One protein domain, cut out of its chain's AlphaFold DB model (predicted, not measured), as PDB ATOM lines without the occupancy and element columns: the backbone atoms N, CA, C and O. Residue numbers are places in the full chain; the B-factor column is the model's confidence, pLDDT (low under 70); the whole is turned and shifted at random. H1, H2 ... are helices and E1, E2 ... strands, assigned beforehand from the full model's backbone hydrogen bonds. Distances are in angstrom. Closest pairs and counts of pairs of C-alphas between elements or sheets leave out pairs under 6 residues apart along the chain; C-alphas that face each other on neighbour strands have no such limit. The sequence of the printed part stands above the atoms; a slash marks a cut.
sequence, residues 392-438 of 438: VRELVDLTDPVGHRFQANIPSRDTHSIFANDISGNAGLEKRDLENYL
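Overview. This is residues 392 to 438 of the 438 residues of the protein "Peptidase_S8 domain-containing protein" of Fusobacterium necrophorum subsp. funduliforme 1_1_36S (UniProt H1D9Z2). Two parallel strands, E1 and E2, lie side by side as a narrow ribbon, with a short helix near each end and a wide open loop between the strands, of which residues 418 to 423 stick out free. The printed part has 47 residues, with H1, E1, E2 and H2 in that order; the class is mixed, with under half of the residues in named elements. It is loose, radius of gyration of the C-alphas 12.1 A, and flat, spanning 31 by 27 by 11 A.

Arrangement. E1, residues 405 to 410, and E2, residues 428 to 433, are parallel at 25 degrees; N 408 and O 430 are 2.8 A apart, within hydrogen-bond range. The closest C-alphas of H1, residues 393 to 396, and E1 are those of Val 396 and Phe 406, 5.6 A. H1 and H2, residues 434 to 437, are apart, and both are too short for an O i to N i+4 pair.

Along the chain. E1 measures 14.5 A from C-alpha 405 at (-37.146, -44.542, 37.739), and E2 16.3 A. H2 ends at C-alpha 437 (-48.505, -44.125, 53.422).

Size, cuts and confidence. The C-alphas farthest apart, Asp 422 and Leu 438, are 35.0 A apart. The printed part has no cut. The link E1 to E2 is long. Residues 433 to 438 have pLDDT under 70.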
ATOM      1  N   VAL A 392     -33.022 -40.956  32.332       95.25
ATOM      2  CA  VAL A 392     -31.706 -41.589  32.155       95.25
ATOM      3  C   VAL A 392     -31.125 -42.047  33.478       95.25
ATOM      4  O   VAL A 392     -31.152 -41.308  34.464       95.25
ATOM      5  N   ARG A 393     -30.545 -43.250  33.475       94.75
ATOM      6  CA  ARG A 393     -29.955 -43.898  34.661       94.75
ATOM      7  C   ARG A 393     -28.936 -43.028  35.384       94.75
ATOM      8  O   ARG A 393     -28.957 -42.946  36.604       94.75
ATOM      9  N   GLU A 394     -28.117 -42.298  34.628       92.19
ATOM     10  CA  GLU A 394     -27.127 -41.367  35.182       92.19
ATOM     11  C   GLU A 394     -27.738 -40.357  36.168       92.19
ATOM     12  O   GLU A 394     -27.073 -39.976  37.128       92.19
ATOM     13  N   LEU A 395     -29.000 -39.960  35.968       95.44
ATOM     14  CA  LEU A 395     -29.681 -38.996  36.826       95.44
ATOM     15  C   LEU A 395     -30.654 -39.641  37.820       95.44
ATOM     16  O   LEU A 395     -30.728 -39.175  38.958       95.44
ATOM     17  N   VAL A 396     -31.390 -40.687  37.426       94.06
ATOM     18  CA  VAL A 396     -32.402 -41.311  38.303       94.06
ATOM     19  C   VAL A 396     -31.784 -42.193  39.391       94.06
ATOM     20  O   VAL A 396     -32.347 -42.301  40.481       94.06
ATOM     21  N   ASP A 397     -30.596 -42.760  39.150       94.56
ATOM     22  CA  ASP A 397     -29.938 -43.676  40.095       94.56
ATOM     23  C   ASP A 397     -29.476 -42.958  41.376       94.56
ATOM     24  O   ASP A 397     -29.169 -43.601  42.376       94.56
ATOM     25  N   LEU A 398     -29.480 -41.619  41.386       92.62
ATOM     26  CA  LEU A 398     -29.262 -40.817  42.595       92.62
ATOM     27  C   LEU A 398     -30.354 -41.009  43.655       92.62
ATOM     28  O   LEU A 398     -30.104 -40.780  44.838       92.62
ATOM     29  N   THR A 399     -31.567 -41.374  43.237       90.50
ATOM     30  CA  THR A 399     -32.734 -41.516  44.119       90.50
ATOM     31  C   THR A 399     -33.398 -42.885  44.029       90.50
ATOM     32  O   THR A 399     -34.061 -43.288  44.981       90.50
ATOM     33  N   ASP A 400     -33.217 -43.611  42.924       91.88
ATOM     34  CA  ASP A 400     -33.761 -44.957  42.729       91.88
ATOM     35  C   ASP A 400     -32.780 -45.866  41.956       91.88
ATOM     36  O   ASP A 400     -33.028 -46.225  40.803       91.88
ATOM     37  N   PRO A 401     -31.640 -46.248  42.566       90.31
ATOM     38  CA  PRO A 401     -30.590 -47.032  41.906       90.31
ATOM     39  C   PRO A 401     -30.980 -48.483  41.599       90.31
ATOM     40  O   PRO A 401     -30.249 -49.162  40.886       90.31
ATOM     41  N   VAL A 402     -32.083 -48.984  42.163       91.69
ATOM     42  CA  VAL A 402     -32.581 -50.345  41.901       91.69
ATOM     43  C   VAL A 402     -33.665 -50.308  40.835       91.69
ATOM     44  O   VAL A 402     -33.676 -51.132  39.925       91.69
ATOM     45  N   GLY A 403     -34.598 -49.365  40.959       90.94
ATOM     46  CA  GLY A 403     -35.720 -49.261  40.049       90.94
ATOM     47  C   GLY A 403     -35.402 -48.551  38.743       90.94
ATOM     48  O   GLY A 403     -36.067 -48.832  37.746       90.94
ATOM     49  N   HIS A 404     -34.392 -47.676  38.736       95.12
ATOM     50  CA  HIS A 404     -34.036 -46.813  37.613       95.12
ATOM     51  C   HIS A 404     -35.225 -45.969  37.149       95.12
ATOM     52  O   HIS A 404     -35.523 -45.932  35.953       95.12
ATOM     53  N   ARG A 405     -35.945 -45.320  38.077       94.19
ATOM     54  CA  ARG A 405     -37.146 -44.542  37.739       94.19
ATOM     55  C   ARG A 405     -37.074 -43.095  38.191       94.19
ATOM     56  O   ARG A 405     -36.680 -42.785  39.315       94.19
ATOM     57  N   PHE A 406     -37.535 -42.212  37.312       95.25
ATOM     58  CA  PHE A 406     -37.923 -40.858  37.677       95.25
ATOM     59  C   PHE A 406     -39.140 -40.926  38.606       95.25
ATOM     60  O   PHE A 406     -40.118 -41.600  38.288       95.25
ATOM     61  N   GLN A 407     -39.080 -40.232  39.740       92.12
ATOM     62  CA  GLN A 407     -40.087 -40.321  40.797       92.12
ATOM     63  C   GLN A 407     -41.078 -39.155  40.690       92.12
ATOM     64  O   GLN A 407     -40.806 -38.040  41.132       92.12
ATOM     65  N   ALA A 408     -42.242 -39.408  40.091       91.94
ATOM     66  CA  ALA A 408     -43.343 -38.456  40.051       91.94
ATOM     67  C   ALA A 408     -44.197 -38.584  41.321       91.94
ATOM     68  O   ALA A 408     -45.155 -39.357  41.360       91.94
ATOM     69  N   ASN A 409     -43.823 -37.838  42.363       88.06
ATOM     70  CA  ASN A 409     -44.532 -37.801  43.646       88.06
ATOM     71  C   ASN A 409     -45.752 -36.877  43.540       88.06
ATOM     72  O   ASN A 409     -45.648 -35.666  43.748       88.06
ATOM     73  N   ILE A 410     -46.900 -37.438  43.169       86.75
ATOM     74  CA  ILE A 410     -48.119 -36.672  42.918       86.75
ATOM     75  C   ILE A 410     -48.881 -36.486  44.244       86.75
ATOM     76  O   ILE A 410     -49.216 -37.474  44.900       86.75
ATOM     77  N   PRO A 411     -49.152 -35.236  44.675       84.75
ATOM     78  CA  PRO A 411     -49.632 -34.967  46.027       84.75
ATOM     79  C   PRO A 411     -51.109 -35.314  46.237       84.75
ATOM     80  O   PRO A 411     -51.525 -35.527  47.372       84.75
ATOM     81  N   SER A 412     -51.907 -35.364  45.168       81.88
ATOM     82  CA  SER A 412     -53.318 -35.752  45.220       81.88
ATOM     83  C   SER A 412     -53.780 -36.346  43.891       81.88
ATOM     84  O   SER A 412     -53.215 -36.046  42.838       81.88
ATOM     85  N   ARG A 413     -54.858 -37.137  43.919       79.06
ATOM     86  CA  ARG A 413     -55.484 -37.693  42.703       79.06
ATOM     87  C   ARG A 413     -55.978 -36.620  41.725       79.06
ATOM     88  O   ARG A 413     -56.002 -36.877  40.527       79.06
ATOM     89  N   ASP A 414     -56.291 -35.429  42.232       81.75
ATOM     90  CA  ASP A 414     -56.757 -34.275  41.447       81.75
ATOM     91  C   ASP A 414     -55.609 -33.457  40.832       81.75
ATOM     92  O   ASP A 414     -55.832 -32.471  40.127       81.75
ATOM     93  N   THR A 415     -54.353 -33.821  41.107       83.81
ATOM     94  CA  THR A 415     -53.208 -33.145  40.500       83.81
ATOM     95  C   THR A 415     -53.049 -33.602  39.051       83.81
ATOM     96  O   THR A 415     -52.598 -34.714  38.773       83.81
ATOM     97  N   HIS A 416     -53.363 -32.705  38.120       83.75
ATOM     98  CA  HIS A 416     -53.146 -32.905  36.691       83.75
ATOM     99  C   HIS A 416     -51.839 -32.242  36.248       83.75
ATOM    100  O   HIS A 416     -51.603 -31.064  36.504       83.75
ATOM    101  N   SER A 417     -50.977 -33.007  35.580       88.38
ATOM    102  CA  SER A 417     -49.666 -32.559  35.112       88.38
ATOM    103  C   SER A 417     -49.344 -33.244  33.792       88.38
ATOM    104  O   SER A 417     -49.321 -34.472  33.732       88.38
ATOM    105  N   ILE A 418     -49.075 -32.464  32.745       90.88
ATOM    106  CA  ILE A 418     -48.762 -32.978  31.407       90.88
ATOM    107  C   ILE A 418     -47.305 -32.653  31.081       90.88
ATOM    108  O   ILE A 418     -46.893 -31.491  31.121       90.88
ATOM    109  N   PHE A 419     -46.522 -33.681  30.758       94.19
ATOM    110  CA  PHE A 419     -45.235 -33.512  30.088       94.19
ATOM    111  C   PHE A 419     -45.485 -33.534  28.586       94.19
ATOM    112  O   PHE A 419     -46.052 -34.494  28.072       94.19
ATOM    113  N   ALA A 420     -45.110 -32.455  27.907       93.94
ATOM    114  CA  ALA A 420     -45.400 -32.236  26.490       93.94
ATOM    115  C   ALA A 420     -44.155 -32.371  25.600       93.94
ATOM    116  O   ALA A 420     -44.231 -32.172  24.392       93.94
ATOM    117  N   ASN A 421     -43.001 -32.685  26.190       95.19
ATOM    118  CA  ASN A 421     -41.809 -33.033  25.432       95.19
ATOM    119  C   ASN A 421     -41.882 -34.466  24.911       95.19
ATOM    120  O   ASN A 421     -42.417 -35.347  25.580       95.19
ATOM    121  N   ASP A 422     -41.208 -34.715  23.793       92.94
ATOM    122  CA  ASP A 422     -40.823 -36.069  23.409       92.94
ATOM    123  C   ASP A 422     -39.810 -36.601  24.430       92.94
ATOM    124  O   ASP A 422     -38.702 -36.061  24.566       92.94
ATOM    125  N   ILE A 423     -40.211 -37.630  25.179       94.25
ATOM    126  CA  ILE A 423     -39.406 -38.207  26.259       94.25
ATOM    127  C   ILE A 423     -38.702 -39.468  25.765       94.25
ATOM    128  O   ILE A 423     -39.334 -40.412  25.299       94.25
ATOM    129  N   SER A 424     -37.381 -39.491  25.911       95.12
ATOM    130  CA  SER A 424     -36.517 -40.626  25.554       95.12
ATOM    131  C   SER A 424     -35.721 -41.133  26.763       95.12
ATOM    132  O   SER A 424     -35.910 -40.670  27.887       95.12
ATOM    133  N   GLY A 425     -34.794 -42.067  26.552       94.19
ATOM    134  CA  GLY A 425     -33.813 -42.482  27.555       94.19
ATOM    135  C   GLY A 425     -33.927 -43.948  27.970       94.19
ATOM    136  O   GLY A 425     -34.671 -44.725  27.379       94.19
ATOM    137  N   ASN A 426     -33.107 -44.340  28.943       95.12
ATOM    138  CA  ASN A 426     -32.903 -45.731  29.364       95.12
ATOM    139  C   ASN A 426     -33.359 -46.012  30.807       95.12
ATOM    140  O   ASN A 426     -32.915 -46.990  31.411       95.12
ATOM    141  N   ALA A 427     -34.199 -45.141  31.364       94.94
ATOM    142  CA  ALA A 427     -34.824 -45.278  32.673       94.94
ATOM    143  C   ALA A 427     -36.354 -45.170  32.559       94.94
ATOM    144  O   ALA A 427     -36.884 -44.707  31.550       94.94
ATOM    145  N   GLY A 428     -37.059 -45.621  33.594       91.38
ATOM    146  CA  GLY A 428     -38.516 -45.573  33.668       91.38
ATOM    147  C   GLY A 428     -39.061 -44.327  34.369       91.38
ATOM    148  O   GLY A 428     -38.321 -43.466  34.847       91.38
ATOM    149  N   LEU A 429     -40.386 -44.282  34.479       93.00
ATOM    150  CA  LEU A 429     -41.154 -43.314  35.258       93.00
ATOM    151  C   LEU A 429     -41.982 -44.081  36.291       93.00
ATOM    152  O   LEU A 429     -42.666 -45.041  35.942       93.00
ATOM    153  N   GLU A 430     -41.932 -43.658  37.548       91.56
ATOM    154  CA  GLU A 430     -42.788 -44.161  38.619       91.56
ATOM    155  C   GLU A 430     -43.709 -43.035  39.077       91.56
ATOM    156  O   GLU A 430     -43.241 -41.973  39.485       91.56
ATOM    157  N   LYS A 431     -45.020 -43.268  39.025       87.75
ATOM    158  CA  LYS A 431     -45.990 -42.403  39.693       87.75
ATOM    159  C   LYS A 431     -46.160 -42.906  41.125       87.75
ATOM    160  O   LYS A 431     -46.614 -44.033  41.318       87.75
ATOM    161  N   ARG A 432     -45.807 -42.081  42.112       78.31
ATOM    162  CA  ARG A 432     -46.049 -42.358  43.532       78.31
ATOM    163  C   ARG A 432     -47.196 -41.491  44.024       78.31
ATOM    164  O   ARG A 432     -47.095 -40.267  44.007       78.31
ATOM    165  N   ASP A 433     -48.266 -42.142  44.464       67.44
ATOM    166  CA  ASP A 433     -49.396 -41.490  45.121       67.44
ATOM    167  C   ASP A 433     -49.147 -41.494  46.645       67.44
ATOM    168  O   ASP A 433     -48.819 -42.535  47.221       67.44
ATOM    169  N   LEU A 434     -49.290 -40.340  47.312       56.41
ATOM    170  CA  LEU A 434     -49.085 -40.209  48.770       56.41
ATOM    171  C   LEU A 434     -50.094 -41.015  49.615       56.41
ATOM    172  O   LEU A 434     -49.874 -41.198  50.809       56.41
ATOM    173  N   GLU A 435     -51.174 -41.528  49.018       53.06
ATOM    174  CA  GLU A 435     -52.210 -42.298  49.724       53.06
ATOM    175  C   GLU A 435     -51.756 -43.691  50.192       53.06
ATOM    176  O   GLU A 435     -52.425 -44.290  51.024       53.06
ATOM    177  N   ASN A 436     -50.609 -44.198  49.730       43.25
ATOM    178  CA  ASN A 436     -50.095 -45.507  50.155       43.25
ATOM    179  C   ASN A 436     -49.270 -45.465  51.463       43.25
ATOM    180  O   ASN A 436     -48.635 -46.459  51.811       43.25
ATOM    181  N   TYR A 437     -49.251 -44.326  52.168       42.47
ATOM    182  CA  TYR A 437     -48.505 -44.125  53.422       42.47
ATOM    183  C   TYR A 437     -49.388 -43.842  54.656       42.47
ATOM    184  O   TYR A 437     -48.851 -43.418  55.681       42.47
ATOM    185  N   LEU A 438     -50.706 -44.074  54.587       31.52
ATOM    186  CA  LEU A 438     -51.617 -43.988  55.742       31.52
ATOM    187  C   LEU A 438     -52.056 -45.364  56.246       31.52
ATOM    188  O   LEU A 438     -52.480 -46.189  55.406       31.52
TER     189      LEU A 438